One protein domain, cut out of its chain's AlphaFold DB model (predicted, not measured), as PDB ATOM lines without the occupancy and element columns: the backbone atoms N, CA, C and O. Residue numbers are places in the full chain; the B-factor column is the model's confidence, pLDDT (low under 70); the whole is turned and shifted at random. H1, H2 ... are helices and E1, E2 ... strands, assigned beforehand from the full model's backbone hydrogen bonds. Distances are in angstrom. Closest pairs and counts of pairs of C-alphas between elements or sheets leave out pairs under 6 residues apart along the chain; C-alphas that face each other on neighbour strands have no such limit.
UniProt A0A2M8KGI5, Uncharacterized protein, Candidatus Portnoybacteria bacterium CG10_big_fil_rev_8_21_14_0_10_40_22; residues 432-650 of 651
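This is residues 432 to 650 of the 651 residues of an uncharacterized protein of Candidatus Portnoybacteria bacterium CG10_big_fil_rev_8_21_14_0_10_40_22 (UniProt A0A2M8KGI5). A strongly twisted sheet of five strands and an up-and-down bundle of three helices, H4, H5 and H6, each running against the one before, make the two sides of an elongated body, and the long helix H1 runs between them, on one face of the sheet and packed on H5. The small hairpin of E6 and E7 lies by H1 and H5, H7 crosses near H5 and H6, and H2 sits on the sheet's other face. The printed part has 219 residues, with eight named helices and seven named strands in the order H1 E1 H2 E2 E3 E4 E5 H3 E6 E7 H4 H5 H6 H7 H8, of mixed class. The sheet's order is E1 E2 E3 E4 E5, antiparallel; the whole is compact, with a radius of gyration of the C-alphas of 18.4 A and spans of 64 by 41 by 29 A.

The sheet holds E1, residues 461 to 463; E2, 482 to 489, 20.4 A long; E3, 494 to 501, 22.7 A; E4, 505 to 512, 23.2 A; and E5, 518 to 523, 15.7 A. H1, residues 432 to 453, is 31.9 A long from C-alpha 432 at (-43.512, 9.052, -29.988). H4, 552 to 575, measures 34.7 A; H5, 580 to 606, 38.8 A; H6, 610 to 621, 15.8 A; H7, 626 to 636, 15.2 A. The shorter elements are H2, 467 to 472; H3, 525 to 529; E6, 535 to 538; E7, 541 to 544; and H8, 647 to 650, ending with C-alpha 650 at (-38.176, 19.715, -33.686).

E2 to E5 form a meander, each strand the antiparallel neighbour of the one before; N 485 and O 498 are 2.8 A apart, N 497 and O 509 2.8 A, N 508 and O 521 2.9 A. Edge strand E1 pairs with E2 through N 461 and O 484, 2.9 A. H1 runs along the strands at a height over the sheet of 9.7 A. H2 is on the opposite face, its closest C-alphas to E5 being Cys 472 and Phe 518, 5.7 A. H1 touches H5 at a steep tilt of 46 degrees, closest at C-alphas 439 and 599, 4.1 A. H5 touches H6 at a shallow tilt of 18 degrees, opposite ways, closest at C-alphas 601 and 613, 4.0 A, and H4 at 21 degrees, opposite ways, closest at C-alphas 570 and 586, 5.5 A. H7 only just touches H1, with 3 pairs of C-alphas within 8 A, closest at 436 and 633, 7.2 A. E6 and E7 are a hairpin, with N 536 and O 543 2.8 A apart. H3 is close to but not clearly touching H1, with C-alphas 452 and 525 7.0 A apart; H8 is apart from H7. Each O i to N i+4 pair is within hydrogen-bond range in H1, H4, H5, H6 and H7; H2 has 1 of 2, H3 has 0 of 1 but 2 of 2 O i to N i+3 pairs, and H8 is too short for an O i to N i+4 pair.

The C-alphas farthest apart, those of Asp 479 and Asn 577, are 64.8 A apart. The printed part has no cut and no long link. Mean pLDDT of the printed part is 80.6; 52 residues are under 70, among them 465 to 475 and 524 to 542.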
ATOM      1  N   GLU A 432     -43.240  10.046 -28.937       88.88
ATOM      2  CA  GLU A 432     -43.512   9.052 -29.988       88.88
ATOM      3  C   GLU A 432     -42.256   8.270 -30.403       88.88
ATOM      4  O   GLU A 432     -42.346   7.068 -30.655       88.88
ATOM      5  N   ALA A 433     -41.081   8.914 -30.446       88.75
ATOM      6  CA  ALA A 433     -39.825   8.219 -30.720       88.75
ATOM      7  C   ALA A 433     -39.507   7.201 -29.619       88.75
ATOM      8  O   ALA A 433     -39.065   6.091 -29.914       88.75
ATOM      9  N   GLU A 434     -39.784   7.535 -28.357       85.56
ATOM     10  CA  GLU A 434     -39.593   6.611 -27.235       85.56
ATOM     11  C   GLU A 434     -40.504   5.387 -27.348       85.56
ATOM     12  O   GLU A 434     -40.024   4.257 -27.249       85.56
ATOM     13  N   CYS A 435     -41.785   5.600 -27.658       90.31
ATOM     14  CA  CYS A 435     -42.747   4.528 -27.896       90.31
ATOM     15  C   CYS A 435     -42.280   3.586 -29.021       90.31
ATOM     16  O   CYS A 435     -42.275   2.366 -28.853       90.31
ATOM     17  N   ILE A 436     -41.821   4.128 -30.154       92.19
ATOM     18  CA  ILE A 436     -41.302   3.314 -31.264       92.19
ATOM     19  C   ILE A 436     -40.014   2.576 -30.876       92.19
ATOM     20  O   ILE A 436     -39.842   1.406 -31.221       92.19
ATOM     21  N   ASN A 437     -39.125   3.199 -30.106       87.31
ATOM     22  CA  ASN A 437     -37.947   2.507 -29.593       87.31
ATOM     23  C   ASN A 437     -38.329   1.352 -28.644       87.31
ATOM     24  O   ASN A 437     -37.749   0.268 -28.717       87.31
ATOM     25  N   SER A 438     -39.346   1.550 -27.803       88.31
ATOM     26  CA  SER A 438     -39.898   0.503 -26.943       88.31
ATOM     27  C   SER A 438     -40.517  -0.649 -27.731       88.31
ATOM     28  O   SER A 438     -40.305  -1.799 -27.349       88.31
ATOM     29  N   LYS A 439     -41.199  -0.377 -28.854       92.44
ATOM     30  CA  LYS A 439     -41.653  -1.417 -29.796       92.44
ATOM     31  C   LYS A 439     -40.486  -2.299 -30.239       92.44
ATOM     32  O   LYS A 439     -40.556  -3.516 -30.090       92.44
ATOM     33  N   PHE A 440     -39.393  -1.707 -30.722       89.38
ATOM     34  CA  PHE A 440     -38.212  -2.474 -31.138       89.38
ATOM     35  C   PHE A 440     -37.583  -3.264 -29.988       89.38
ATOM     36  O   PHE A 440     -37.106  -4.381 -30.185       89.38
ATOM     37  N   SER A 441     -37.597  -2.715 -28.771       86.31
ATOM     38  CA  SER A 441     -37.170  -3.462 -27.589       86.31
ATOM     39  C   SER A 441     -38.065  -4.676 -27.327       86.31
ATOM     40  O   SER A 441     -37.534  -5.726 -26.989       86.31
ATOM     41  N   GLY A 442     -39.382  -4.554 -27.504       89.06
ATOM     42  CA  GLY A 442     -40.335  -5.654 -27.333       89.06
ATOM     43  C   GLY A 442     -40.149  -6.777 -28.340       89.06
ATOM     44  O   GLY A 442     -40.166  -7.950 -27.968       89.06
ATOM     45  N   GLU A 443     -39.875  -6.423 -29.596       90.69
ATOM     46  CA  GLU A 443     -39.478  -7.397 -30.615       90.69
ATOM     47  C   GLU A 443     -38.225  -8.177 -30.187       90.69
ATOM     48  O   GLU A 443     -38.165  -9.396 -30.342       90.69
ATOM     49  N   GLY A 444     -37.231  -7.483 -29.617       85.44
ATOM     50  CA  GLY A 444     -35.998  -8.093 -29.116       85.44
ATOM     51  C   GLY A 444     -36.260  -9.054 -27.967       85.44
ATOM     52  O   GLY A 444     -35.789 -10.190 -28.003       85.44
ATOM     53  N   THR A 445     -37.084  -8.641 -27.000       85.06
ATOM     54  CA  THR A 445     -37.487  -9.477 -25.863       85.06
ATOM     55  C   THR A 445     -38.145 -10.779 -26.321       85.06
ATOM     56  O   THR A 445     -37.831 -11.837 -25.778       85.06
ATOM     57  N   TYR A 446     -39.014 -10.744 -27.344       88.12
ATOM     58  CA  TYR A 446     -39.628 -11.965 -27.885       88.12
ATOM     59  C   TYR A 446     -38.574 -12.943 -28.411       88.12
ATOM     60  O   TYR A 446     -38.595 -14.127 -28.058       88.12
ATOM     61  N   VAL A 447     -37.635 -12.445 -29.225       86.00
ATOM     62  CA  VAL A 447     -36.551 -13.262 -29.789       86.00
ATOM     63  C   VAL A 447     -35.674 -13.826 -28.677       86.00
ATOM     64  O   VAL A 447     -35.364 -15.009 -28.699       86.00
ATOM     65  N   GLU A 448     -35.300 -13.014 -27.690       81.62
ATOM     66  CA  GLU A 448     -34.416 -13.425 -26.596       81.62
ATOM     67  C   GLU A 448     -35.053 -14.492 -25.695       81.62
ATOM     68  O   GLU A 448     -34.405 -15.496 -25.396       81.62
ATOM     69  N   ILE A 449     -36.325 -14.328 -25.311       79.81
ATOM     70  CA  ILE A 449     -37.060 -15.320 -24.510       79.81
ATOM     71  C   ILE A 449     -37.155 -16.644 -25.274       79.81
ATOM     72  O   ILE A 449     -36.799 -17.701 -24.750       79.81
ATOM     73  N   ASN A 450     -37.592 -16.603 -26.532       80.69
ATOM     74  CA  ASN A 450     -37.830 -17.827 -27.286       80.69
ATOM     75  C   ASN A 450     -36.521 -18.495 -27.716       80.69
ATOM     76  O   ASN A 450     -36.430 -19.714 -27.626       80.69
ATOM     77  N   ALA A 451     -35.481 -17.751 -28.104       75.75
ATOM     78  CA  ALA A 451     -34.186 -18.334 -28.471       75.75
ATOM     79  C   ALA A 451     -33.502 -19.047 -27.296       75.75
ATOM     80  O   ALA A 451     -32.637 -19.892 -27.507       75.75
ATOM     81  N   LEU A 452     -33.881 -18.735 -26.054       69.00
ATOM     82  CA  LEU A 452     -33.375 -19.420 -24.866       69.00
ATOM     83  C   LEU A 452     -34.257 -20.607 -24.441       69.00
ATOM     84  O   LEU A 452     -33.720 -21.580 -23.911       69.00
ATOM     85  N   ILE A 453     -35.569 -20.560 -24.704       69.75
ATOM     86  CA  ILE A 453     -36.542 -21.602 -24.316       69.75
ATOM     87  C   ILE A 453     -36.724 -22.679 -25.401       69.75
ATOM     88  O   ILE A 453     -36.829 -23.858 -25.078       69.75
ATOM     89  N   LYS A 454     -36.750 -22.287 -26.678       65.06
ATOM     90  CA  LYS A 454     -37.059 -23.118 -27.855       65.06
ATOM     91  C   LYS A 454     -35.923 -23.065 -28.885       65.06
ATOM     92  O   LYS A 454     -36.127 -22.687 -30.036       65.06
ATOM     93  N   LYS A 455     -34.699 -23.401 -28.462       63.56
ATOM     94  CA  LYS A 455     -33.484 -23.320 -29.304       63.56
ATOM     95  C   LYS A 455     -33.609 -24.062 -30.639       63.56
ATOM     96  O   LYS A 455     -33.088 -23.583 -31.643       63.56
ATOM     97  N   ASP A 456     -34.337 -25.174 -30.639       57.41
ATOM     98  CA  ASP A 456     -34.446 -26.087 -31.779       57.41
ATOM     99  C   ASP A 456     -35.524 -25.675 -32.804       57.41
ATOM    100  O   ASP A 456     -35.511 -26.163 -33.933       57.41
ATOM    101  N   ASP A 457     -36.425 -24.747 -32.450       58.69
ATOM    102  CA  ASP A 457     -37.591 -24.385 -33.275       58.69
ATOM    103  C   ASP A 457     -37.331 -23.197 -34.228       58.69
ATOM    104  O   ASP A 457     -38.170 -22.871 -35.071       58.69
ATOM    105  N   PHE A 458     -36.174 -22.529 -34.130       62.72
ATOM    106  CA  PHE A 458     -35.871 -21.363 -34.967       62.72
ATOM    107  C   PHE A 458     -35.328 -21.744 -36.347       62.72
ATOM    108  O   PHE A 458     -34.178 -22.161 -36.513       62.72
ATOM    109  N   LEU A 459     -36.132 -21.477 -37.377       60.78
ATOM    110  CA  LEU A 459     -35.703 -21.485 -38.775       60.78
ATOM    111  C   LEU A 459     -34.866 -20.227 -39.067       60.78
ATOM    112  O   LEU A 459     -35.390 -19.190 -39.464       60.78
ATOM    113  N   GLY A 460     -33.557 -20.300 -38.829       65.81
ATOM    114  CA  GLY A 460     -32.615 -19.229 -39.166       65.81
ATOM    115  C   GLY A 460     -32.000 -19.370 -40.563       65.81
ATOM    116  O   GLY A 460     -31.925 -20.463 -41.123       65.81
ATOM    117  N   GLN A 461     -31.504 -18.262 -41.112       78.62
ATOM    118  CA  GLN A 461     -30.727 -18.245 -42.354       78.62
ATOM    119  C   GLN A 461     -29.259 -18.572 -42.052       78.62
ATOM    120  O   GLN A 461     -28.634 -17.869 -41.255       78.62
ATOM    121  N   GLU A 462     -28.688 -19.595 -42.694       80.81
ATOM    122  CA  GLU A 462     -27.247 -19.862 -42.592       80.81
ATOM    123  C   GLU A 462     -26.434 -18.671 -43.124       80.81
ATOM    124  O   GLU A 462     -26.723 -18.116 -44.188       80.81
ATOM    125  N   VAL A 463     -25.422 -18.263 -42.360       80.56
ATOM    126  CA  VAL A 463     -24.511 -17.162 -42.689       80.56
ATOM    127  C   VAL A 463     -23.066 -17.638 -42.591       80.56
ATOM    128  O   VAL A 463     -22.727 -18.435 -41.720       80.56
ATOM    129  N   ASP A 464     -22.212 -17.142 -43.490       75.75
ATOM    130  CA  ASP A 464     -20.786 -17.480 -43.511       75.75
ATOM    131  C   ASP A 464     -20.125 -17.083 -42.174       75.75
ATOM    132  O   ASP A 464     -20.125 -15.895 -41.835       75.75
ATOM    133  N   PRO A 465     -19.528 -18.025 -41.417       69.94
ATOM    134  CA  PRO A 465     -18.834 -17.722 -40.166       69.94
ATOM    135  C   PRO A 465     -17.704 -16.685 -40.322       69.94
ATOM    136  O   PRO A 465     -17.410 -15.945 -39.380       69.94
ATOM    137  N   ASN A 466     -17.112 -16.553 -41.519       68.50
ATOM    138  CA  ASN A 466     -16.076 -15.551 -41.808       68.50
ATOM    139  C   ASN A 466     -16.597 -14.105 -41.782       68.50
ATOM    140  O   ASN A 466     -15.805 -13.169 -41.637       68.50
ATOM    141  N   PHE A 467     -17.917 -13.906 -41.862       67.81
ATOM    142  CA  PHE A 467     -18.568 -12.604 -41.700       67.81
ATOM    143  C   PHE A 467     -18.185 -11.919 -40.376       67.81
ATOM    144  O   PHE A 467     -17.964 -10.710 -40.337       67.81
ATOM    145  N   PHE A 468     -18.035 -12.687 -39.293       67.19
ATOM    146  CA  PHE A 468     -17.754 -12.153 -37.955       67.19
ATOM    147  C   PHE A 468     -16.281 -11.797 -37.729       67.19
ATOM    148  O   PHE A 468     -15.980 -10.974 -36.862       67.19
ATOM    149  N   ILE A 469     -15.370 -12.351 -38.536       61.56
ATOM    150  CA  ILE A 469     -13.934 -12.054 -38.460       61.56
ATOM    151  C   ILE A 469     -13.677 -10.624 -38.934       61.56
ATOM    152  O   ILE A 469     -12.950  -9.877 -38.283       61.56
ATOM    153  N   LYS A 470     -14.293 -10.241 -40.058       58.53
ATOM    154  CA  LYS A 470     -14.099  -8.930 -40.690       58.53
ATOM    155  C   LYS A 470     -14.656  -7.781 -39.846       58.53
ATOM    156  O   LYS A 470     -14.060  -6.708 -39.827       58.53
ATOM    157  N   ASP A 471     -15.764  -8.024 -39.151       60.88
ATOM    158  CA  ASP A 471     -16.502  -6.969 -38.457       60.88
ATOM    159  C   ASP A 471     -16.274  -6.962 -36.939       60.88
ATOM    160  O   ASP A 471     -16.154  -5.899 -36.344       60.88
ATOM    161  N   CYS A 472     -16.206  -8.128 -36.294       61.06
ATOM    162  CA  CYS A 472     -16.140  -8.232 -34.831       61.06
ATOM    163  C   CYS A 472     -14.782  -8.743 -34.324       61.06
ATOM    164  O   CYS A 472     -14.586  -8.829 -33.114       61.06
ATOM    165  N   GLY A 473     -13.866  -9.143 -35.216       60.97
ATOM    166  CA  GLY A 473     -12.597  -9.778 -34.843       60.97
ATOM    167  C   GLY A 473     -12.754 -11.162 -34.200       60.97
ATOM    168  O   GLY A 473     -11.804 -11.671 -33.607       60.97
ATOM    169  N   ILE A 474     -13.938 -11.777 -34.298       67.00
ATOM    170  CA  ILE A 474     -14.256 -13.069 -33.678       67.00
ATOM    171  C   ILE A 474     -14.199 -14.161 -34.740       67.00
ATOM    172  O   ILE A 474     -14.801 -14.038 -35.806       67.00
ATOM    173  N   ARG A 475     -13.471 -15.236 -34.432       67.00
ATOM    174  CA  ARG A 475     -13.297 -16.390 -35.312       67.00
ATOM    175  C   ARG A 475     -14.063 -17.584 -34.760       67.00
ATOM    176  O   ARG A 475     -13.618 -18.207 -33.803       67.00
ATOM    177  N   PHE A 476     -15.180 -17.887 -35.404       70.56
ATOM    178  CA  PHE A 476     -15.827 -19.187 -35.296       70.56
ATOM    179  C   PHE A 476     -14.979 -20.243 -36.029       70.56
ATOM    180  O   PHE A 476     -14.251 -19.912 -36.977       70.56
ATOM    181  N   ALA A 477     -14.997 -21.491 -35.565       68.12
ATOM    182  CA  ALA A 477     -14.271 -22.573 -36.223       68.12
ATOM    183  C   ALA A 477     -14.908 -22.891 -37.599       68.12
ATOM    184  O   ALA A 477     -16.104 -22.667 -37.789       68.12
ATOM    185  N   PRO A 478     -14.131 -23.359 -38.599       63.97
ATOM    186  CA  PRO A 478     -14.613 -23.527 -39.979       63.97
ATOM    187  C   PRO A 478     -15.786 -24.503 -40.151       63.97
ATOM    188  O   PRO A 478     -16.451 -24.488 -41.182       63.97
ATOM    189  N   ASP A 479     -15.998 -25.378 -39.174       73.75
ATOM    190  CA  ASP A 479     -17.060 -26.376 -39.097       73.75
ATOM    191  C   ASP A 479     -18.303 -25.890 -38.334       73.75
ATOM    192  O   ASP A 479     -19.317 -26.593 -38.313       73.75
ATOM    193  N   GLU A 480     -18.265 -24.689 -37.742       77.50
ATOM    194  CA  GLU A 480     -19.396 -24.149 -36.995       77.50
ATOM    195  C   GLU A 480     -20.502 -23.637 -37.919       77.50
ATOM    196  O   GLU A 480     -20.275 -22.854 -38.845       77.50
ATOM    197  N   LYS A 481     -21.742 -24.038 -37.626       79.75
ATOM    198  CA  LYS A 481     -22.925 -23.558 -38.346       79.75
ATOM    199  C   LYS A 481     -23.488 -22.339 -37.644       79.75
ATOM    200  O   LYS A 481     -23.988 -22.456 -36.526       79.75
ATOM    201  N   VAL A 482     -23.450 -21.185 -38.308       81.81
ATOM    202  CA  VAL A 482     -24.045 -19.946 -37.796       81.81
ATOM    203  C   VAL A 482     -25.349 -19.661 -38.531       81.81
ATOM    204  O   VAL A 482     -25.374 -19.538 -39.753       81.81
ATOM    205  N   LYS A 483     -26.440 -19.524 -37.778       84.12
ATOM    206  CA  LYS A 483     -27.771 -19.182 -38.282       84.12
ATOM    207  C   LYS A 483     -28.188 -17.823 -37.744       84.12
ATOM    208  O   LYS A 483     -28.247 -17.624 -36.534       84.12
ATOM    209  N   LYS A 484     -28.510 -16.886 -38.630       84.38
ATOM    210  CA  LYS A 484     -29.146 -15.617 -38.272       84.38
ATOM    211  C   LYS A 484     -30.645 -15.826 -38.098       84.38
ATOM    212  O   LYS A 484     -31.298 -16.352 -38.994       84.38
ATOM    213  N   ILE A 485     -31.181 -15.379 -36.970       83.75
ATOM    214  CA  ILE A 485     -32.567 -15.650 -36.566       83.75
ATOM    215  C   ILE A 485     -33.434 -14.413 -36.710       83.75
ATOM    216  O   ILE A 485     -34.560 -14.489 -37.183       83.75
ATOM    217  N   ALA A 486     -32.902 -13.260 -36.314       83.94
ATOM    218  CA  ALA A 486     -33.630 -12.007 -36.392       83.94
ATOM    219  C   ALA A 486     -32.678 -10.834 -36.612       83.94
ATOM    220  O   ALA A 486     -31.504 -10.857 -36.228       83.94
ATOM    221  N   LYS A 487     -33.223  -9.782 -37.219       86.38
ATOM    222  CA  LYS A 487     -32.626  -8.452 -37.289       86.38
ATOM    223  C   LYS A 487     -33.685  -7.439 -36.890       86.38
ATOM    224  O   LYS A 487     -34.749  -7.403 -37.494       86.38
ATOM    225  N   ILE A 488     -33.358  -6.602 -35.917       84.38
ATOM    226  CA  ILE A 488     -34.229  -5.541 -35.423       84.38
ATOM    227  C   ILE A 488     -33.514  -4.220 -35.656       84.38
ATOM    228  O   ILE A 488     -32.426  -3.996 -35.123       84.38
ATOM    229  N   LYS A 489     -34.104  -3.356 -36.484       81.31
ATOM    230  CA  LYS A 489     -33.626  -1.984 -36.670       81.31
ATOM    231  C   LYS A 489     -34.129  -1.133 -35.506       81.31
ATOM    232  O   LYS A 489     -35.281  -1.245 -35.123       81.31
ATOM    233  N   GLN A 490     -33.256  -0.314 -34.936       78.25
ATOM    234  CA  GLN A 490     -33.563   0.626 -33.861       78.25
ATOM    235  C   GLN A 490     -33.400   2.065 -34.362       78.25
ATOM    236  O   GLN A 490     -32.828   2.312 -35.427       78.25
ATOM    237  N   ILE A 491     -33.886   3.030 -33.580       77.19
ATOM    238  CA  ILE A 491     -33.735   4.455 -33.895       77.19
ATOM    239  C   ILE A 491     -32.244   4.834 -33.929       77.19
ATOM    240  O   ILE A 491     -31.454   4.385 -33.096       77.19
ATOM    241  N   GLY A 492     -31.862   5.677 -34.895       66.69
ATOM    242  CA  GLY A 492     -30.501   6.210 -35.016       66.69
ATOM    243  C   GLY A 492     -29.500   5.236 -35.641       66.69
ATOM    244  O   GLY A 492     -28.383   5.125 -35.150       66.69
ATOM    245  N   ASN A 493     -29.896   4.515 -36.699       65.50
ATOM    246  CA  ASN A 493     -29.036   3.592 -37.461       65.50
ATOM    247  C   ASN A 493     -28.375   2.469 -36.641       65.50
ATOM    248  O   ASN A 493     -27.389   1.850 -37.054       65.50
ATOM    249  N   LYS A 494     -28.974   2.162 -35.493       74.62
ATOM    250  CA  LYS A 494     -28.635   1.003 -34.679       74.62
ATOM    251  C   LYS A 494     -29.409  -0.202 -35.192       74.62
ATOM    252  O   LYS A 494     -30.554  -0.098 -35.630       74.62
ATOM    253  N   SER A 495     -28.810  -1.377 -35.162       80.69
ATOM    254  CA  SER A 495     -29.561  -2.620 -35.282       80.69
ATOM    255  C   SER A 495     -29.000  -3.672 -34.350       80.69
ATOM    256  O   SER A 495     -27.811  -3.687 -34.020       80.69
ATOM    257  N   VAL A 496     -29.886  -4.567 -33.946       83.88
ATOM    258  CA  VAL A 496     -29.546  -5.755 -33.183       83.88
ATOM    259  C   VAL A 496     -29.799  -6.962 -34.067       83.88
ATOM    260  O   VAL A 496     -30.857  -7.089 -34.681       83.88
ATOM    261  N   GLU A 497     -28.803  -7.828 -34.174       85.94
ATOM    262  CA  GLU A 497     -28.892  -9.085 -34.900       85.94
ATOM    263  C   GLU A 497     -28.694 -10.240 -33.927       85.94
ATOM    264  O   GLU A 497     -27.861 -10.175 -33.022       85.94
ATOM    265  N   TYR A 498     -29.476 -11.292 -34.118       85.00
ATOM    266  CA  TYR A 498     -29.511 -12.448 -33.239       85.00
ATOM    267  C   TYR A 498     -29.109 -13.698 -34.011       85.00
ATOM    268  O   TYR A 498     -29.585 -13.915 -35.130       85.00
ATOM    269  N   PHE A 499     -28.242 -14.511 -33.414       83.50
ATOM    270  CA  PHE A 499     -27.644 -15.675 -34.062       83.50
ATOM    271  C   PHE A 499     -27.677 -16.901 -33.154       83.50
ATOM    272  O   PHE A 499     -27.483 -16.776 -31.947       83.50
ATOM    273  N   ILE A 500     -27.851 -18.082 -33.744       82.38
ATOM    274  CA  ILE A 500     -27.540 -19.367 -33.112       82.38
ATOM    275  C   ILE A 500     -26.312 -19.966 -33.794       82.38
ATOM    276  O   ILE A 500     -26.225 -19.989 -35.021       82.38
ATOM    277  N   VAL A 501     -25.372 -20.458 -32.994       79.62
ATOM    278  CA  VAL A 501     -24.172 -21.171 -33.440       79.62
ATOM    279  C   VAL A 501     -24.253 -22.617 -32.956       79.62
ATOM    280  O   VAL A 501     -24.558 -22.863 -31.784       79.62
ATOM    281  N   ASN A 502     -24.006 -23.567 -33.863       77.62
ATOM    282  CA  ASN A 502     -24.045 -25.015 -33.610       77.62
ATOM    283  C   ASN A 502     -25.330 -25.472 -32.908       77.62
ATOM    284  O   ASN A 502     -25.278 -26.271 -31.972       77.62
ATOM    285  N   ASP A 503     -26.463 -24.882 -33.300       73.25
ATOM    286  CA  ASP A 503     -27.806 -25.190 -32.789       73.25
ATOM    287  C   ASP A 503     -27.958 -25.083 -31.251       73.25
ATOM    288  O   ASP A 503     -28.920 -25.572 -30.675       73.25
ATOM    289  N   SER A 504     -27.020 -24.429 -30.549       72.62
ATOM    290  CA  SER A 504     -26.968 -24.469 -29.076       72.62
ATOM    291  C   SER A 504     -26.535 -23.164 -28.405       72.62
ATOM    292  O   SER A 504     -26.991 -22.866 -27.290       72.62
ATOM    293  N   GLN A 505     -25.685 -22.366 -29.055       79.19
ATOM    294  CA  GLN A 505     -25.167 -21.113 -28.505       79.19
ATOM    295  C   GLN A 505     -25.894 -19.916 -29.108       79.19
ATOM    296  O   GLN A 505     -25.916 -19.762 -30.323       79.19
ATOM    297  N   PHE A 506     -26.450 -19.048 -28.264       80.19
ATOM    298  CA  PHE A 506     -27.168 -17.854 -28.701       80.19
ATOM    299  C   PHE A 506     -26.266 -16.625 -28.595       80.19
ATOM    300  O   PHE A 506     -25.598 -16.428 -27.580       80.19
ATOM    301  N   TYR A 507     -26.251 -15.791 -29.629       81.62
ATOM    302  CA  TYR A 507     -25.470 -14.563 -29.670       81.62
ATOM    303  C   TYR A 507     -26.341 -13.370 -30.046       81.62
ATOM    304  O   TYR A 507     -27.154 -13.431 -30.969       81.62
ATOM    305  N   ARG A 508     -26.098 -12.251 -29.366       83.50
ATOM    306  CA  ARG A 508     -26.670 -10.940 -29.661       83.50
ATOM    307  C   ARG A 508     -25.561 -10.029 -30.164       83.50
ATOM    308  O   ARG A 508     -24.603  -9.753 -29.442       83.50
ATOM    309  N   ARG A 509     -25.699  -9.540 -31.392       80.81
ATOM    310  CA  ARG A 509     -24.822  -8.527 -31.980       80.81
ATOM    311  C   ARG A 509     -25.535  -7.189 -31.976       80.81
ATOM    312  O   ARG A 509     -26.595  -7.062 -32.575       80.81
ATOM    313  N   SER A 510     -24.948  -6.182 -31.349       77.88
ATOM    314  CA  SER A 510     -25.374  -4.794 -31.522       77.88
ATOM    315  C   SER A 510     -24.401  -4.079 -32.440       77.88
ATOM    316  O   SER A 510     -23.185  -4.213 -32.303       77.88
ATOM    317  N   TRP A 511     -24.954  -3.334 -33.387       71.94
ATOM    318  CA  TRP A 511     -24.194  -2.600 -34.384       71.94
ATOM    319  C   TRP A 511     -24.833  -1.238 -34.623       71.94
ATOM    320  O   TRP A 511     -26.054  -1.114 -34.694       71.94
ATOM    321  N   SER A 512     -23.984  -0.228 -34.759       66.69
ATOM    322  CA  SER A 512     -24.332   1.093 -35.272       66.69
ATOM    323  C   SER A 512     -23.620   1.253 -36.609       66.69
ATOM    324  O   SER A 512     -22.390   1.147 -36.668       66.69
ATOM    325  N   SER A 513     -24.377   1.468 -37.692       57.38
ATOM    326  CA  SER A 513     -23.794   1.641 -39.036       57.38
ATOM    327  C   SER A 513     -22.828   2.817 -39.107       57.38
ATOM    328  O   SER A 513     -21.905   2.801 -39.922       57.38
ATOM    329  N   ARG A 514     -23.022   3.791 -38.217       54.31
ATOM    330  CA  ARG A 514     -22.261   5.029 -38.151       54.31
ATOM    331  C   ARG A 514     -21.008   4.909 -37.272       54.31
ATOM    332  O   ARG A 514     -19.949   5.351 -37.699       54.31
ATOM    333  N   ASP A 515     -21.067   4.206 -36.136       51.44
ATOM    334  CA  ASP A 515     -19.906   4.077 -35.230       51.44
ATOM    335  C   ASP A 515     -18.903   2.988 -35.651       51.44
ATOM    336  O   ASP A 515     -17.804   2.911 -35.101       51.44
ATOM    337  N   LYS A 516     -19.297   2.075 -36.558       56.59
ATOM    338  CA  LYS A 516     -18.573   0.812 -36.835       56.59
ATOM    339  C   LYS A 516     -18.186   0.054 -35.551       56.59
ATOM    340  O   LYS A 516     -17.241  -0.730 -35.545       56.59
ATOM    341  N   LEU A 517     -18.910   0.296 -34.456       56.09
ATOM    342  CA  LEU A 517     -18.738  -0.391 -33.187       56.09
ATOM    343  C   LEU A 517     -19.586  -1.654 -33.211       56.09
ATOM    344  O   LEU A 517     -20.792  -1.613 -33.481       56.09
ATOM    345  N   PHE A 518     -18.935  -2.770 -32.913       66.44
ATOM    346  CA  PHE A 518     -19.546  -4.084 -32.911       66.44
ATOM    347  C   PHE A 518     -19.401  -4.697 -31.529       66.44
ATOM    348  O   PHE A 518     -18.295  -4.911 -31.040       66.44
ATOM    349  N   TRP A 519     -20.538  -5.003 -30.916       67.81
ATOM    350  CA  TRP A 519     -20.587  -5.727 -29.654       67.81
ATOM    351  C   TRP A 519     -21.248  -7.068 -29.909       67.81
ATOM    352  O   TRP A 519     -22.407  -7.101 -30.324       67.81
ATOM    353  N   LEU A 520     -20.518  -8.161 -29.691       73.31
ATOM    354  CA  LEU A 520     -21.062  -9.512 -29.740       73.31
ATOM    355  C   LEU A 520     -21.107 -10.075 -28.321       73.31
ATOM    356  O   LEU A 520     -20.077 -10.188 -27.662       73.31
ATOM    357  N   HIS A 521     -22.300 -10.438 -27.868       74.94
ATOM    358  CA  HIS A 521     -22.525 -11.033 -26.558       74.94
ATOM    359  C   HIS A 521     -23.046 -12.454 -26.731       74.94
ATOM    360  O   HIS A 521     -24.062 -12.654 -27.399       74.94
ATOM    361  N   GLN A 522     -22.369 -13.426 -26.122       76.44
ATOM    362  CA  GLN A 522     -22.934 -14.756 -25.935       76.44
ATOM    363  C   GLN A 522     -23.980 -14.689 -24.819       76.44
ATOM    364  O   GLN A 522     -23.724 -14.142 -23.748       76.44
ATOM    365  N   MET A 523     -25.159 -15.230 -25.088       72.75
ATOM    366  CA  MET A 523     -26.315 -15.207 -24.201       72.75
ATOM    367  C   MET A 523     -26.537 -16.611 -23.625       72.75
ATOM    368  O   MET A 523     -26.456 -17.612 -24.342       72.75
ATOM    369  N   ASP A 524     -26.840 -16.695 -22.330       67.44
ATOM    370  CA  ASP A 524     -27.072 -17.956 -21.614       67.44
ATOM    371  C   ASP A 524     -28.220 -17.858 -20.589       67.44
ATOM    372  O   ASP A 524     -28.778 -16.787 -20.344       67.44
ATOM    373  N   ASN A 525     -28.561 -18.980 -19.946       59.25
ATOM    374  CA  ASN A 525     -29.647 -19.033 -18.960       59.25
ATOM    375  C   ASN A 525     -29.348 -18.264 -17.662       59.25
ATOM    376  O   ASN A 525     -30.276 -17.917 -16.929       59.25
ATOM    377  N   THR A 526     -28.081 -17.970 -17.352       58.44
ATOM    378  CA  THR A 526     -27.749 -17.141 -16.184       58.44
ATOM    379  C   THR A 526     -28.122 -15.680 -16.426       58.44
ATOM    380  O   THR A 526     -28.535 -15.001 -15.489       58.44
ATOM    381  N   ASN A 527     -28.117 -15.222 -17.684       56.50
ATOM    382  CA  ASN A 527     -28.563 -13.880 -18.067       56.50
ATOM    383  C   ASN A 527     -30.084 -13.665 -17.897       56.50
ATOM    384  O   ASN A 527     -30.508 -12.546 -17.591       56.50
ATOM    385  N   LEU A 528     -30.903 -14.725 -18.000       54.16
ATOM    386  CA  LEU A 528     -32.343 -14.684 -17.678       54.16
ATOM    387  C   LEU A 528     -32.582 -14.435 -16.179       54.16
ATOM    388  O   LEU A 528     -33.386 -13.581 -15.801       54.16
ATOM    389  N   ASN A 529     -31.847 -15.150 -15.322       46.25
ATOM    390  CA  ASN A 529     -32.036 -15.116 -13.869       46.25
ATOM    391  C   ASN A 529     -31.298 -13.956 -13.169       46.25
ATOM    392  O   ASN A 529     -31.780 -13.465 -12.150       46.25
ATOM    393  N   ASN A 530     -30.179 -13.469 -13.721       45.66
ATOM    394  CA  ASN A 530     -29.347 -12.412 -13.120       45.66
ATOM    395  C   ASN A 530     -29.813 -10.971 -13.419       45.66
ATOM    396  O   ASN A 530     -29.104 -10.020 -13.098       45.66
ATOM    397  N   GLY A 531     -31.006 -10.773 -13.989       50.06
ATOM    398  CA  GLY A 531     -31.619  -9.442 -14.080       50.06
ATOM    399  C   GLY A 531     -31.350  -8.648 -15.361       50.06
ATOM    400  O   GLY A 531     -31.711  -7.476 -15.391       50.06
ATOM    401  N   TYR A 532     -30.767  -9.242 -16.410       51.25
ATOM    402  CA  TYR A 532     -30.604  -8.554 -17.703       51.25
ATOM    403  C   TYR A 532     -31.912  -8.480 -18.504       51.25
ATOM    404  O   TYR A 532     -32.188  -7.447 -19.098       51.25
ATOM    405  N   ILE A 533     -32.729  -9.541 -18.481       53.31
ATOM    406  CA  ILE A 533     -34.019  -9.591 -19.201       53.31
ATOM    407  C   ILE A 533     -35.192  -9.283 -18.244       53.31
ATOM    408  O   ILE A 533     -36.152  -8.621 -18.620       53.31
ATOM    409  N   ASN A 534     -35.080  -9.670 -16.961       53.56
ATOM    410  CA  ASN A 534     -36.064  -9.358 -15.902       53.56
ATOM    411  C   ASN A 534     -36.206  -7.849 -15.599       53.56
ATOM    412  O   ASN A 534     -37.155  -7.455 -14.918       53.56
ATOM    413  N   ASN A 535     -35.252  -7.028 -16.052       59.81
ATOM    414  CA  ASN A 535     -35.300  -5.571 -15.991       59.81
ATOM    415  C   ASN A 535     -35.432  -5.032 -17.420       59.81
ATOM    416  O   ASN A 535     -34.446  -4.975 -18.153       59.81
ATOM    417  N   LEU A 536     -36.633  -4.621 -17.822       63.66
ATOM    418  CA  LEU A 536     -36.819  -3.959 -19.110       63.66
ATOM    419  C   LEU A 536     -36.230  -2.555 -19.011       63.66
ATOM    420  O   LEU A 536     -36.761  -1.689 -18.313       63.66
ATOM    421  N   ASN A 537     -35.114  -2.330 -19.694       57.38
ATOM    422  CA  ASN A 537     -34.519  -1.006 -19.784       57.38
ATOM    423  C   ASN A 537     -35.376  -0.143 -20.714       57.38
ATOM    424  O   ASN A 537     -35.308  -0.268 -21.935       57.38
ATOM    425  N   THR A 538     -36.174   0.743 -20.129       53.56
ATOM    426  CA  THR A 538     -36.849   1.820 -20.855       53.56
ATOM    427  C   THR A 538     -36.080   3.125 -20.645       53.56
ATOM    428  O   THR A 538     -35.324   3.265 -19.682       53.56
ATOM    429  N   LEU A 539     -36.272   4.117 -21.517       46.03
ATOM    430  CA  LEU A 539     -35.672   5.451 -21.343       46.03
ATOM    431  C   LEU A 539     -36.098   6.134 -20.029       46.03
ATOM    432  O   LEU A 539     -35.349   6.933 -19.477       46.03
ATOM    433  N   THR A 540     -37.266   5.776 -19.489       55.44
ATOM    434  CA  THR A 540     -37.806   6.281 -18.218       55.44
ATOM    435  C   THR A 540     -37.375   5.455 -16.995       55.44
ATOM    436  O   THR A 540     -37.798   5.753 -15.873       55.44
ATOM    437  N   GLY A 541     -36.509   4.451 -17.184       60.56
ATOM    438  CA  GLY A 541     -35.896   3.634 -16.136       60.56
ATOM    439  C   GLY A 541     -36.035   2.125 -16.360       60.56
ATOM    440  O   GLY A 541     -36.617   1.659 -17.340       60.56
ATOM    441  N   ASN A 542     -35.507   1.347 -15.413       68.00
ATOM    442  CA  ASN A 542     -35.568  -0.113 -15.452       68.00
ATOM    443  C   ASN A 542     -36.905  -0.590 -14.873       68.00
ATOM    444  O   ASN A 542     -37.218  -0.311 -13.712       68.00
ATOM    445  N   GLU A 543     -37.685  -1.319 -15.665       74.81
ATOM    446  CA  GLU A 543     -38.932  -1.942 -15.223       74.81
ATOM    447  C   GLU A 543     -38.655  -3.374 -14.789       74.81
ATOM    448  O   GLU A 543     -38.326  -4.232 -15.606       74.81
ATOM    449  N   LYS A 544     -38.793  -3.641 -13.493       76.75
ATOM    450  CA  LYS A 544     -38.651  -4.992 -12.963       76.75
ATOM    451  C   LYS A 544     -39.993  -5.707 -13.013       76.75
ATOM    452  O   LYS A 544     -40.971  -5.215 -12.450       76.75
ATOM    453  N   LEU A 545     -40.031  -6.868 -13.657       79.12
ATOM    454  CA  LEU A 545     -41.223  -7.712 -13.670       79.12
ATOM    455  C   LEU A 545     -41.292  -8.577 -12.404       79.12
ATOM    456  O   LEU A 545     -40.275  -9.011 -11.861       79.12
ATOM    457  N   ASN A 546     -42.514  -8.823 -11.928       74.81
ATOM    458  CA  ASN A 546     -42.770  -9.571 -10.690       74.81
ATOM    459  C   ASN A 546     -42.763 -11.098 -10.884       74.81
ATOM    460  O   ASN A 546     -42.895 -11.841  -9.912       74.81
ATOM    461  N   LEU A 547     -42.617 -11.567 -12.127       75.06
ATOM    462  CA  LEU A 547     -42.591 -12.980 -12.497       75.06
ATOM    463  C   LEU A 547     -41.282 -13.326 -13.217       75.06
ATOM    464  O   LEU A 547     -40.751 -12.485 -13.941       75.06
ATOM    465  N   PRO A 548     -40.764 -14.556 -13.048       69.81
ATOM    466  CA  PRO A 548     -39.570 -15.005 -13.753       69.81
ATOM    467  C   PRO A 548     -39.855 -15.238 -15.245       69.81
ATOM    468  O   PRO A 548     -40.864 -15.849 -15.611       69.81
ATOM    469  N   LEU A 549     -38.927 -14.811 -16.104       72.81
ATOM    470  CA  LEU A 549     -38.996 -14.948 -17.566       72.81
ATOM    471  C   LEU A 549     -38.641 -16.351 -18.058       72.81
ATOM    472  O   LEU A 549     -37.634 -16.563 -18.723       72.81
ATOM    473  N   ILE A 550     -39.471 -17.324 -17.705       72.12
ATOM    474  CA  ILE A 550     -39.292 -18.734 -18.091       72.12
ATOM    475  C   ILE A 550     -40.272 -19.191 -19.180       72.12
ATOM    476  O   ILE A 550     -40.176 -20.322 -19.645       72.12
ATOM    477  N   SER A 551     -41.220 -18.335 -19.576       81.62
ATOM    478  CA  SER A 551     -42.192 -18.579 -20.649       81.62
ATOM    479  C   SER A 551     -42.788 -17.265 -21.166       81.62
ATOM    480  O   SER A 551     -42.800 -16.259 -20.449       81.62
ATOM    481  N   ASN A 552     -43.335 -17.291 -22.390       87.75
ATOM    482  CA  ASN A 552     -44.112 -16.171 -22.939       87.75
ATOM    483  C   ASN A 552     -45.316 -15.843 -22.036       87.75
ATOM    484  O   ASN A 552     -45.579 -14.676 -21.773       87.75
ATOM    485  N   GLU A 553     -45.998 -16.855 -21.489       89.31
ATOM    486  CA  GLU A 553     -47.142 -16.674 -20.584       89.31
ATOM    487  C   GLU A 553     -46.766 -15.894 -19.312       89.31
ATOM    488  O   GLU A 553     -47.419 -14.905 -18.965       89.31
ATOM    489  N   ASN A 554     -45.677 -16.282 -18.637       86.06
ATOM    490  CA  ASN A 554     -45.213 -15.587 -17.434       86.06
ATOM    491  C   ASN A 554     -44.802 -14.148 -17.735       86.06
ATOM    492  O   ASN A 554     -45.081 -13.246 -16.941       86.06
ATOM    493  N   TYR A 555     -44.150 -13.934 -18.877       87.62
ATOM    494  CA  TYR A 555     -43.776 -12.605 -19.329       87.62
ATOM    495  C   TYR A 555     -45.002 -11.717 -19.565       87.62
ATOM    496  O   TYR A 555     -45.084 -10.628 -18.998       87.62
ATOM    497  N   LEU A 556     -45.982 -12.195 -20.340       92.12
ATOM    498  CA  LEU A 556     -47.200 -11.449 -20.656       92.12
ATOM    499  C   LEU A 556     -47.999 -11.108 -19.396       92.12
ATOM    500  O   LEU A 556     -48.411  -9.961 -19.219       92.12
ATOM    501  N   LYS A 557     -48.137 -12.061 -18.468       90.94
ATOM    502  CA  LYS A 557     -48.771 -11.813 -17.169       90.94
ATOM    503  C   LYS A 557     -48.021 -10.751 -16.362       90.94
ATOM    504  O   LYS A 557     -48.639  -9.817 -15.854       90.94
ATOM    505  N   GLY A 558     -46.692 -10.855 -16.285       88.88
ATOM    506  CA  GLY A 558     -45.852  -9.883 -15.585       88.88
ATOM    507  C   GLY A 558     -45.958  -8.476 -16.179       88.88
ATOM    508  O   GLY A 558     -46.043  -7.499 -15.435       88.88
ATOM    509  N   MET A 559     -46.012  -8.370 -17.507       90.38
ATOM    510  CA  MET A 559     -46.214  -7.108 -18.220       90.38
ATOM    511  C   MET A 559     -47.595  -6.505 -17.967       90.38
ATOM    512  O   MET A 559     -47.688  -5.314 -17.670       90.38
ATOM    513  N   GLY A 560     -48.659  -7.309 -18.034       92.25
ATOM    514  CA  GLY A 560     -50.018  -6.851 -17.739       92.25
ATOM    515  C   GLY A 560     -50.151  -6.320 -16.310       92.25
ATOM    516  O   GLY A 560     -50.681  -5.228 -16.096       92.25
ATOM    517  N   ASP A 561     -49.587  -7.038 -15.334       91.44
ATOM    518  CA  ASP A 561     -49.550  -6.598 -13.937       91.44
ATOM    519  C   ASP A 561     -48.789  -5.274 -13.779       91.44
ATOM    520  O   ASP A 561     -49.241  -4.381 -13.055       91.44
ATOM    521  N   ARG A 562     -47.664  -5.117 -14.490       90.50
ATOM    522  CA  ARG A 562     -46.850  -3.901 -14.432       90.50
ATOM    523  C   ARG A 562     -47.555  -2.693 -15.043       90.50
ATOM    524  O   ARG A 562     -47.542  -1.624 -14.438       90.50
ATOM    525  N   ILE A 563     -48.187  -2.844 -16.207       92.19
ATOM    526  CA  ILE A 563     -48.942  -1.754 -16.844       92.19
ATOM    527  C   ILE A 563     -50.072  -1.297 -15.924       92.19
ATOM    528  O   ILE A 563     -50.211  -0.097 -15.686       92.19
ATOM    529  N   ARG A 564     -50.823  -2.242 -15.348       93.75
ATOM    530  CA  ARG A 564     -51.902  -1.937 -14.403       93.75
ATOM    531  C   ARG A 564     -51.403  -1.113 -13.214       93.75
ATOM    532  O   ARG A 564     -52.004  -0.091 -12.900       93.75
ATOM    533  N   GLU A 565     -50.276  -1.493 -12.610       91.88
ATOM    534  CA  GLU A 565     -49.667  -0.750 -11.496       91.88
ATOM    535  C   GLU A 565     -49.320   0.701 -11.880       91.88
ATOM    536  O   GLU A 565     -49.615   1.641 -11.137       91.88
ATOM    537  N   VAL A 566     -48.712   0.908 -13.054       90.56
ATOM    538  CA  VAL A 566     -48.336   2.255 -13.516       90.56
ATOM    539  C   VAL A 566     -49.578   3.089 -13.859       90.56
ATOM    540  O   VAL A 566     -49.611   4.280 -13.546       90.56
ATOM    541  N   VAL A 567     -50.622   2.480 -14.429       93.19
ATOM    542  CA  VAL A 567     -51.911   3.139 -14.707       93.19
ATOM    543  C   VAL A 567     -52.609   3.564 -13.416       93.19
ATOM    544  O   VAL A 567     -53.055   4.707 -13.309       93.19
ATOM    545  N   GLU A 568     -52.657   2.698 -12.405       92.94
ATOM    546  CA  GLU A 568     -53.208   3.041 -11.089       92.94
ATOM    547  C   GLU A 568     -52.432   4.195 -10.439       92.94
ATOM    548  O   GLU A 568     -53.028   5.098  -9.843       92.94
ATOM    549  N   ARG A 569     -51.099   4.205 -10.575       89.69
ATOM    550  CA  ARG A 569     -50.263   5.315 -10.103       89.69
ATOM    551  C   ARG A 569     -50.575   6.608 -10.849       89.69
ATOM    552  O   ARG A 569     -50.763   7.626 -10.197       89.69
ATOM    553  N   TYR A 570     -50.678   6.570 -12.177       91.56
ATOM    554  CA  TYR A 570     -51.055   7.730 -12.988       91.56
ATOM    555  C   TYR A 570     -52.400   8.321 -12.544       91.56
ATOM    556  O   TYR A 570     -52.499   9.525 -12.313       91.56
ATOM    557  N   GLN A 571     -53.417   7.480 -12.345       91.38
ATOM    558  CA  GLN A 571     -54.734   7.920 -11.876       91.38
ATOM    559  C   GLN A 571     -54.664   8.568 -10.486       91.38
ATOM    560  O   GLN A 571     -55.288   9.604 -10.254       91.38
ATOM    561  N   LYS A 572     -53.870   8.002  -9.565       90.69
ATOM    562  CA  LYS A 572     -53.615   8.610  -8.249       90.69
ATOM    563  C   LYS A 572     -52.913   9.964  -8.372       90.69
ATOM    564  O   LYS A 572     -53.341  10.906  -7.715       90.69
ATOM    565  N   SER A 573     -51.898  10.081  -9.229       88.44
ATOM    566  CA  SER A 573     -51.156  11.327  -9.471       88.44
ATOM    567  C   SER A 573     -52.052  12.447 -10.002       88.44
ATOM    568  O   SER A 573     -52.012  13.566  -9.493       88.44
ATOM    569  N   VAL A 574     -52.900  12.137 -10.990       87.38
ATOM    570  CA  VAL A 574     -53.851  13.092 -11.583       87.38
ATOM    571  C   VAL A 574     -54.867  13.582 -10.548       87.38
ATOM    572  O   VAL A 574     -55.155  14.774 -10.487       87.38
ATOM    573  N   ASN A 575     -55.370  12.684  -9.699       86.75
ATOM    574  CA  ASN A 575     -56.365  13.025  -8.679       86.75
ATOM    575  C   ASN A 575     -55.754  13.658  -7.413       86.75
ATOM    576  O   ASN A 575     -56.467  14.288  -6.635       86.75
ATOM    577  N   GLY A 576     -54.452  13.472  -7.182       80.31
ATOM    578  CA  GLY A 576     -53.747  13.838  -5.953       80.31
ATOM    579  C   GLY A 576     -53.073  15.214  -5.954       80.31
ATOM    580  O   GLY A 576     -52.308  15.489  -5.034       80.31
ATOM    581  N   ASN A 577     -53.321  16.068  -6.957       76.88
ATOM    582  CA  ASN A 577     -52.612  17.344  -7.160       76.88
ATOM    583  C   ASN A 577     -51.076  17.196  -7.234       76.88
ATOM    584  O   ASN A 577     -50.339  18.092  -6.814       76.88
ATOM    585  N   GLU A 578     -50.569  16.076  -7.760       87.38
ATOM    586  CA  GLU A 578     -49.130  15.929  -7.989       87.38
ATOM    587  C   GLU A 578     -48.631  16.883  -9.085       87.38
ATOM    588  O   GLU A 578     -49.395  17.435  -9.883       87.38
ATOM    589  N   SER A 579     -47.313  17.095  -9.133       86.31
ATOM    590  CA  SER A 579     -46.724  17.971 -10.139       86.31
ATOM    591  C   SER A 579     -46.967  17.428 -11.551       86.31
ATOM    592  O   SER A 579     -46.936  16.222 -11.810       86.31
ATOM    593  N   ARG A 580     -47.134  18.344 -12.511       85.25
ATOM    594  CA  ARG A 580     -47.312  18.006 -13.933       85.25
ATOM    595  C   ARG A 580     -46.179  17.131 -14.485       85.25
ATOM    596  O   ARG A 580     -46.406  16.330 -15.382       85.25
ATOM    597  N   GLN A 581     -44.974  17.254 -13.927       83.25
ATOM    598  CA  GLN A 581     -43.825  16.424 -14.290       83.25
ATOM    599  C   GLN A 581     -44.052  14.945 -13.958       83.25
ATOM    600  O   GLN A 581     -43.762  14.092 -14.792       83.25
ATOM    601  N   ILE A 582     -44.610  14.635 -12.782       83.94
ATOM    602  CA  ILE A 582     -44.878  13.248 -12.375       83.94
ATOM    603  C   ILE A 582     -45.986  12.642 -13.242       83.94
ATOM    604  O   ILE A 582     -45.851  11.513 -13.709       83.94
ATOM    605  N   ILE A 583     -47.041  13.413 -13.521       85.69
ATOM    606  CA  ILE A 583     -48.141  12.989 -14.399       85.69
ATOM    607  C   ILE A 583     -47.606  12.642 -15.797       85.69
ATOM    608  O   ILE A 583     -47.850  11.539 -16.289       85.69
ATOM    609  N   ASN A 584     -46.812  13.535 -16.397       85.06
ATOM    610  CA  ASN A 584     -46.206  13.312 -17.712       85.06
ATOM    611  C   ASN A 584     -45.264  12.097 -17.716       85.06
ATOM    612  O   ASN A 584     -45.268  11.314 -18.664       85.06
ATOM    613  N   PHE A 585     -44.481  11.912 -16.651       85.44
ATOM    614  CA  PHE A 585     -43.579  10.770 -16.511       85.44
ATOM    615  C   PHE A 585     -44.336   9.437 -16.460       85.44
ATOM    616  O   PHE A 585     -43.972   8.489 -17.156       85.44
ATOM    617  N   CYS A 586     -45.415   9.358 -15.676       86.75
ATOM    618  CA  CYS A 586     -46.269   8.172 -15.627       86.75
ATOM    619  C   CYS A 586     -46.929   7.899 -16.988       86.75
ATOM    620  O   CYS A 586     -46.942   6.756 -17.437       86.75
ATOM    621  N   GLN A 587     -47.413   8.938 -17.675       88.50
ATOM    622  CA  GLN A 587     -48.009   8.805 -19.005       88.50
ATOM    623  C   GLN A 587     -47.005   8.271 -20.042       88.50
ATOM    624  O   GLN A 587     -47.332   7.349 -20.788       88.50
ATOM    625  N   ALA A 588     -45.774   8.790 -20.051       87.00
ATOM    626  CA  ALA A 588     -44.706   8.303 -20.925       87.00
ATOM    627  C   ALA A 588     -44.360   6.830 -20.642       87.00
ATOM    628  O   ALA A 588     -44.246   6.026 -21.566       87.00
ATOM    629  N   ARG A 589     -44.276   6.434 -19.363       88.69
ATOM    630  CA  ARG A 589     -44.048   5.029 -18.968       88.69
ATOM    631  C   ARG A 589     -45.133   4.086 -19.468       88.69
ATOM    632  O   ARG A 589     -44.809   3.014 -19.970       88.69
ATOM    633  N   ILE A 590     -46.400   4.483 -19.354       90.62
ATOM    634  CA  ILE A 590     -47.533   3.688 -19.851       90.62
ATOM    635  C   ILE A 590     -47.394   3.472 -21.362       90.62
ATOM    636  O   ILE A 590     -47.444   2.331 -21.815       90.62
ATOM    637  N   GLY A 591     -47.143   4.543 -22.124       91.62
ATOM    638  CA  GLY A 591     -46.922   4.458 -23.572       91.62
ATOM    639  C   GLY A 591     -45.786   3.500 -23.935       91.62
ATOM    640  O   GLY A 591     -45.978   2.593 -24.746       91.62
ATOM    641  N   ASN A 592     -44.641   3.628 -23.262       90.38
ATOM    642  CA  ASN A 592     -43.472   2.781 -23.489       90.38
ATOM    643  C   ASN A 592     -43.761   1.293 -23.228       90.38
ATOM    644  O   ASN A 592     -43.354   0.457 -24.031       90.38
ATOM    645  N   LEU A 593     -44.469   0.946 -22.151       92.00
ATOM    646  CA  LEU A 593     -44.814  -0.448 -21.839       92.00
ATOM    647  C   LEU A 593     -45.813  -1.045 -22.841       92.00
ATOM    648  O   LEU A 593     -45.669  -2.196 -23.252       92.00
ATOM    649  N   ILE A 594     -46.809  -0.261 -23.256       94.88
ATOM    650  CA  ILE A 594     -47.826  -0.698 -24.219       94.88
ATOM    651  C   ILE A 594     -47.201  -0.948 -25.593       94.88
ATOM    652  O   ILE A 594     -47.422  -2.001 -26.187       94.88
ATOM    653  N   TYR A 595     -46.385  -0.016 -26.096       95.00
ATOM    654  CA  TYR A 595     -45.705  -0.198 -27.382       95.00
ATOM    655  C   TYR A 595     -44.719  -1.362 -27.343       95.00
ATOM    656  O   TYR A 595     -44.584  -2.078 -28.331       95.00
ATOM    657  N   HIS A 596     -44.073  -1.592 -26.199       92.81
ATOM    658  CA  HIS A 596     -43.238  -2.768 -25.995       92.81
ATOM    659  C   HIS A 596     -44.043  -4.071 -26.131       92.81
ATOM    660  O   HIS A 596     -43.604  -4.986 -26.825       92.81
ATOM    661  N   LEU A 597     -45.243  -4.158 -25.543       94.44
ATOM    662  CA  LEU A 597     -46.124  -5.319 -25.732       94.44
ATOM    663  C   LEU A 597     -46.588  -5.485 -27.179       94.44
ATOM    664  O   LEU A 597     -46.594  -6.608 -27.682       94.44
ATOM    665  N   TYR A 598     -46.935  -4.397 -27.867       97.31
ATOM    666  CA  TYR A 598     -47.273  -4.488 -29.284       97.31
ATOM    667  C   TYR A 598     -46.098  -4.974 -30.131       97.31
ATOM    668  O   TYR A 598     -46.291  -5.859 -30.955       97.31
ATOM    669  N   GLY A 599     -44.884  -4.467 -29.901       94.81
ATOM    670  CA  GLY A 599     -43.686  -4.944 -30.596       94.81
ATOM    671  C   GLY A 599     -43.385  -6.417 -30.317       94.81
ATOM    672  O   GLY A 599     -43.047  -7.167 -31.231       94.81
ATOM    673  N   PHE A 600     -43.587  -6.862 -29.075       93.50
ATOM    674  CA  PHE A 600     -43.489  -8.275 -28.708       93.50
ATOM    675  C   PHE A 600     -44.492  -9.134 -29.493       93.50
ATOM    676  O   PHE A 600     -44.108 -10.138 -30.093       93.50
ATOM    677  N   GLY A 601     -45.760  -8.714 -29.546       96.06
ATOM    678  CA  GLY A 601     -46.807  -9.405 -30.303       96.06
ATOM    679  C   GLY A 601     -46.589  -9.377 -31.819       96.06
ATOM    680  O   GLY A 601     -46.812 -10.383 -32.489       96.06
ATOM    681  N   ASP A 602     -46.098  -8.264 -32.369       95.62
ATOM    682  CA  ASP A 602     -45.765  -8.140 -33.792       95.62
ATOM    683  C   ASP A 602     -44.675  -9.141 -34.186       95.62
ATOM    684  O   ASP A 602     -44.821  -9.837 -35.193       95.62
ATOM    685  N   LYS A 603     -43.619  -9.278 -33.369       92.19
ATOM    686  CA  LYS A 603     -42.551 -10.253 -33.632       92.19
ATOM    687  C   LYS A 603     -43.025 -11.696 -33.469       92.19
ATOM    688  O   LYS A 603     -42.653 -12.540 -34.281       92.19
ATOM    689  N   ALA A 604     -43.865 -11.970 -32.470       92.38
ATOM    690  CA  ALA A 604     -44.494 -13.279 -32.303       92.38
ATOM    691  C   ALA A 604     -45.293 -13.673 -33.552       92.38
ATOM    692  O   ALA A 604     -45.099 -14.751 -34.113       92.38
ATOM    693  N   LYS A 605     -46.118 -12.749 -34.057       93.69
ATOM    694  CA  LYS A 605     -46.913 -12.948 -35.269       93.69
ATOM    695  C   LYS A 605     -46.052 -13.130 -36.519       93.69
ATOM    696  O   LYS A 605     -46.348 -14.001 -37.331       93.69
ATOM    697  N   GLU A 606     -44.992 -12.334 -36.673       89.69
ATOM    698  CA  GLU A 606     -44.020 -12.453 -37.772       89.69
ATOM    699  C   GLU A 606     -43.387 -13.850 -37.827       89.69
ATOM    700  O   GLU A 606     -43.167 -14.386 -38.911       89.69
ATOM    701  N   LEU A 607     -43.149 -14.459 -36.664       86.31
ATOM    702  CA  LEU A 607     -42.558 -15.791 -36.522       86.31
ATOM    703  C   LEU A 607     -43.599 -16.927 -36.440       86.31
ATOM    704  O   LEU A 607     -43.229 -18.081 -36.242       86.31
ATOM    705  N   GLY A 608     -44.889 -16.628 -36.635       87.94
ATOM    706  CA  GLY A 608     -45.974 -17.617 -36.706       87.94
ATOM    707  C   GLY A 608     -46.603 -18.023 -35.365       87.94
ATOM    708  O   GLY A 608     -47.481 -18.884 -35.345       87.94
ATOM    709  N   ASP A 609     -46.210 -17.397 -34.256       90.62
ATOM    710  CA  ASP A 609     -46.750 -17.628 -32.909       90.62
ATOM    711  C   ASP A 609     -47.996 -16.759 -32.667       90.62
ATOM    712  O   ASP A 609     -47.966 -15.732 -31.982       90.62
ATOM    713  N   ASN A 610     -49.106 -17.153 -33.301       93.62
ATOM    714  CA  ASN A 610     -50.360 -16.394 -33.256       93.62
ATOM    715  C   ASN A 610     -50.972 -16.338 -31.849       93.62
ATOM    716  O   ASN A 610     -51.532 -15.309 -31.490       93.62
ATOM    717  N   GLU A 611     -50.837 -17.397 -31.047       94.81
ATOM    718  CA  GLU A 611     -51.385 -17.451 -29.684       94.81
ATOM    719  C   GLU A 611     -50.709 -16.414 -28.776       94.81
ATOM    720  O   GLU A 611     -51.384 -15.601 -28.139       94.81
ATOM    721  N   THR A 612     -49.371 -16.369 -28.777       94.31
ATOM    722  CA  THR A 612     -48.628 -15.363 -28.006       94.31
ATOM    723  C   THR A 612     -48.908 -13.949 -28.518       94.31
ATOM    724  O   THR A 612     -49.028 -13.015 -27.720       94.31
ATOM    725  N   ALA A 613     -49.027 -13.774 -29.838       96.56
ATOM    726  CA  ALA A 613     -49.337 -12.481 -30.438       96.56
ATOM    727  C   ALA A 613     -50.715 -11.958 -30.008       96.56
ATOM    728  O   ALA A 613     -50.828 -10.809 -29.582       96.56
ATOM    729  N   GLU A 614     -51.753 -12.794 -30.088       97.31
ATOM    730  CA  GLU A 614     -53.119 -12.436 -29.694       97.31
ATOM    731  C   GLU A 614     -53.196 -12.070 -28.211       97.31
ATOM    732  O   GLU A 614     -53.744 -11.017 -27.884       97.31
ATOM    733  N   ALA A 615     -52.556 -12.848 -27.334       97.38
ATOM    734  CA  ALA A 615     -52.498 -12.544 -25.905       97.38
ATOM    735  C   ALA A 615     -51.775 -11.213 -25.613       97.38
ATOM    736  O   ALA A 615     -52.237 -10.411 -24.797       97.38
ATOM    737  N   ALA A 616     -50.664 -10.928 -26.305       97.12
ATOM    738  CA  ALA A 616     -49.960  -9.651 -26.174       97.12
ATOM    739  C   ALA A 616     -50.829  -8.466 -26.629       97.12
ATOM    740  O   ALA A 616     -50.903  -7.442 -25.942       97.12
ATOM    741  N   PHE A 617     -51.512  -8.613 -27.768       97.81
ATOM    742  CA  PHE A 617     -52.409  -7.589 -28.296       97.81
ATOM    743  C   PHE A 617     -53.623  -7.370 -27.401       97.81
ATOM    744  O   PHE A 617     -54.018  -6.224 -27.219       97.81
ATOM    745  N   GLU A 618     -54.197  -8.423 -26.820       97.44
ATOM    746  CA  GLU A 618     -55.326  -8.316 -25.898       97.44
ATOM    747  C   GLU A 618     -54.966  -7.473 -24.671       97.44
ATOM    748  O   GLU A 618     -55.708  -6.553 -24.326       97.44
ATOM    749  N   ILE A 619     -53.802  -7.713 -24.060       96.94
ATOM    750  CA  ILE A 619     -53.329  -6.930 -22.908       96.94
ATOM    751  C   ILE A 619     -53.095  -5.467 -23.303       96.94
ATOM    752  O   ILE A 619     -53.547  -4.559 -22.606       96.94
ATOM    753  N   ALA A 620     -52.415  -5.215 -24.424       96.44
ATOM    754  CA  ALA A 620     -52.129  -3.854 -24.882       96.44
ATOM    755  C   ALA A 620     -53.413  -3.076 -25.245       96.44
ATOM    756  O   ALA A 620     -53.559  -1.909 -24.867       96.44
ATOM    757  N   ASN A 621     -54.377  -3.748 -25.889       96.44
ATOM    758  CA  ASN A 621     -55.661  -3.186 -26.325       96.44
ATOM    759  C   ASN A 621     -56.545  -2.680 -25.182       96.44
ATOM    760  O   ASN A 621     -57.413  -1.840 -25.416       96.44
ATOM    761  N   GLN A 622     -56.328  -3.148 -23.949       96.06
ATOM    762  CA  GLN A 622     -57.033  -2.633 -22.771       96.06
ATOM    763  C   GLN A 622     -56.697  -1.163 -22.479       96.06
ATOM    764  O   GLN A 622     -57.488  -0.474 -21.836       96.06
ATOM    765  N   TYR A 623     -55.537  -0.683 -22.938       94.44
ATOM    766  CA  TYR A 623     -55.006   0.636 -22.585       94.44
ATOM    767  C   TYR A 623     -54.775   1.558 -23.787       94.44
ATOM    768  O   TYR A 623     -54.854   2.777 -23.640       94.44
ATOM    769  N   LEU A 624     -54.505   1.004 -24.970       94.56
ATOM    770  CA  LEU A 624     -54.374   1.750 -26.221       94.56
ATOM    771  C   LEU A 624     -55.010   0.934 -27.345       94.56
ATOM    772  O   LEU A 624     -54.676  -0.234 -27.460       94.56
ATOM    773  N   PRO A 625     -55.877   1.490 -28.201       96.06
ATOM    774  CA  PRO A 625     -56.396   0.745 -29.343       96.06
ATOM    775  C   PRO A 625     -55.296   0.375 -30.351       96.06
ATOM    776  O   PRO A 625     -54.476   1.219 -30.725       96.06
ATOM    777  N   GLN A 626     -55.333  -0.855 -30.880       94.25
ATOM    778  CA  GLN A 626     -54.361  -1.318 -31.884       94.25
ATOM    779  C   GLN A 626     -54.321  -0.436 -33.138       94.25
ATOM    780  O   GLN A 626     -53.276  -0.315 -33.770       94.25
ATOM    781  N   GLU A 627     -55.442   0.181 -33.515       95.00
ATOM    782  CA  GLU A 627     -55.506   1.098 -34.658       95.00
ATOM    783  C   GLU A 627     -54.625   2.334 -34.447       95.00
ATOM    784  O   GLU A 627     -53.871   2.704 -35.343       95.00
ATOM    785  N   THR A 628     -54.632   2.909 -33.240       95.06
ATOM    786  CA  THR A 628     -53.771   4.043 -32.878       95.06
ATOM    787  C   THR A 628     -52.298   3.654 -32.931       95.06
ATOM    788  O   THR A 628     -51.483   4.383 -33.484       95.06
ATOM    789  N   TYR A 629     -51.953   2.475 -32.409       96.06
ATOM    790  CA  TYR A 629     -50.598   1.940 -32.526       96.06
ATOM    791  C   TYR A 629     -50.166   1.784 -33.995       96.06
ATOM    792  O   TYR A 629     -49.085   2.232 -34.376       96.06
ATOM    793  N   ARG A 630     -51.019   1.186 -34.837       95.06
ATOM    794  CA  ARG A 630     -50.726   0.967 -36.260       95.06
ATOM    795  C   ARG A 630     -50.580   2.272 -37.038       95.06
ATOM    796  O   ARG A 630     -49.707   2.337 -37.896       95.06
ATOM    797  N   GLU A 631     -51.388   3.288 -36.740       95.38
ATOM    798  CA  GLU A 631     -51.260   4.621 -37.343       95.38
ATOM    799  C   GLU A 631     -49.891   5.231 -37.039       95.38
ATOM    800  O   GLU A 631     -49.167   5.594 -37.967       95.38
ATOM    801  N   VAL A 632     -49.489   5.258 -35.764       93.81
ATOM    802  CA  VAL A 632     -48.190   5.814 -35.361       93.81
ATOM    803  C   VAL A 632     -47.044   5.030 -35.995       93.81
ATOM    804  O   VAL A 632     -46.118   5.634 -36.529       93.81
ATOM    805  N   VAL A 633     -47.103   3.695 -35.994       93.56
ATOM    806  CA  VAL A 633     -46.083   2.855 -36.641       93.56
ATOM    807  C   VAL A 633     -45.998   3.138 -38.140       93.56
ATOM    808  O   VAL A 633     -44.895   3.316 -38.644       93.56
ATOM    809  N   ALA A 634     -47.126   3.237 -38.845       92.75
ATOM    810  CA  ALA A 634     -47.148   3.524 -40.280       92.75
ATOM    811  C   ALA A 634     -46.637   4.935 -40.615       92.75
ATOM    812  O   ALA A 634     -46.028   5.138 -41.662       92.75
ATOM    813  N   ARG A 635     -46.863   5.911 -39.729       92.69
ATOM    814  CA  ARG A 635     -46.365   7.284 -39.885       92.69
ATOM    815  C   ARG A 635     -44.884   7.423 -39.529       92.69
ATOM    816  O   ARG A 635     -44.211   8.294 -40.073       92.69
ATOM    817  N   ARG A 636     -44.385   6.615 -38.589       92.69
ATOM    818  CA  ARG A 636     -43.034   6.737 -38.017       92.69
ATOM    819  C   ARG A 636     -42.026   5.743 -38.552       92.69
ATOM    820  O   ARG A 636     -40.840   5.962 -38.326       92.69
ATOM    821  N   LEU A 637     -42.454   4.692 -39.237       91.00
ATOM    822  CA  LEU A 637     -41.566   3.728 -39.872       91.00
ATOM    823  C   LEU A 637     -41.771   3.739 -41.384       91.00
ATOM    824  O   LEU A 637     -42.900   3.674 -41.864       91.00
ATOM    825  N   ASP A 638     -40.675   3.792 -42.136       88.25
ATOM    826  CA  ASP A 638     -40.728   3.601 -43.583       88.25
ATOM    827  C   ASP A 638     -40.917   2.121 -43.967       88.25
ATOM    828  O   ASP A 638     -40.955   1.220 -43.123       88.25
ATOM    829  N   VAL A 639     -40.996   1.852 -45.274       84.62
ATOM    830  CA  VAL A 639     -41.152   0.492 -45.826       84.62
ATOM    831  C   VAL A 639     -40.004  -0.458 -45.469       84.62
ATOM    832  O   VAL A 639     -40.160  -1.673 -45.560       84.62
ATOM    833  N   GLU A 640     -38.851   0.071 -45.059       81.00
ATOM    834  CA  GLU A 640     -37.693  -0.701 -44.616       81.00
ATOM    835  C   GLU A 640     -37.610  -0.818 -43.082       81.00
ATOM    836  O   GLU A 640     -36.637  -1.392 -42.571       81.00
ATOM    837  N   GLY A 641     -38.574  -0.261 -42.342       81.25
ATOM    838  CA  GLY A 641     -38.599  -0.219 -40.882       81.25
ATOM    839  C   GLY A 641     -37.651   0.812 -40.259       81.25
ATOM    840  O   GLY A 641     -37.298   0.673 -39.086       81.25
ATOM    841  N   ARG A 642     -37.184   1.815 -41.017       82.69
ATOM    842  CA  ARG A 642     -36.380   2.929 -40.487       82.69
ATOM    843  C   ARG A 642     -37.280   3.973 -39.846       82.69
ATOM    844  O   ARG A 642     -38.348   4.276 -40.365       82.69
ATOM    845  N   PHE A 643     -36.814   4.541 -38.737       88.31
ATOM    846  CA  PHE A 643     -37.527   5.613 -38.057       88.31
ATOM    847  C   PHE A 643     -37.455   6.912 -38.855       88.31
ATOM    848  O   PHE A 643     -36.359   7.387 -39.150       88.31
ATOM    849  N   VAL A 644     -38.614   7.497 -39.140       90.56
ATOM    850  CA  VAL A 644     -38.745   8.765 -39.853       90.56
ATOM    851  C   VAL A 644     -39.265   9.865 -38.935       90.56
ATOM    852  O   VAL A 644     -40.039   9.651 -37.996       90.56
ATOM    853  N   THR A 645     -38.827  11.079 -39.227       91.19
ATOM    854  CA  THR A 645     -39.195  12.296 -38.505       91.19
ATOM    855  C   THR A 645     -39.797  13.309 -39.463       91.19
ATOM    856  O   THR A 645     -39.869  13.099 -40.669       91.19
ATOM    857  N   THR A 646     -40.271  14.407 -38.912       88.62
ATOM    858  CA  THR A 646     -40.774  15.572 -39.619       88.62
ATOM    859  C   THR A 646     -40.157  16.806 -38.984       88.62
ATOM    860  O   THR A 646     -39.657  16.765 -37.861       88.62
ATOM    861  N   GLU A 647     -40.215  17.935 -39.680       85.31
ATOM    862  CA  GLU A 647     -39.725  19.196 -39.124       85.31
ATOM    863  C   GLU A 647     -40.466  19.589 -37.838       85.31
ATOM    864  O   GLU A 647     -39.832  20.049 -36.894       85.31
ATOM    865  N   ALA A 648     -41.774  19.313 -37.764       87.38
ATOM    866  CA  ALA A 648     -42.618  19.604 -36.603       87.38
ATOM    867  C   ALA A 648     -42.196  18.860 -35.322       87.38
ATOM    868  O   ALA A 648     -42.547  19.279 -34.223       87.38
ATOM    869  N   ASP A 649     -41.418  17.781 -35.442       86.94
ATOM    870  CA  ASP A 649     -40.882  17.063 -34.279       86.94
ATOM    871  C   ASP A 649     -39.784  17.845 -33.551       86.94
ATOM    872  O   ASP A 649     -39.395  17.487 -32.439       86.94
ATOM    873  N   PHE A 650     -39.281  18.908 -34.180       82.50
ATOM    874  CA  PHE A 650     -38.176  19.715 -33.686       82.50
ATOM    875  C   PHE A 650     -38.490  21.219 -33.709       82.50
ATOM    876  O   PHE A 650     -37.557  22.020 -33.814       82.50
TER     877      PHE A 650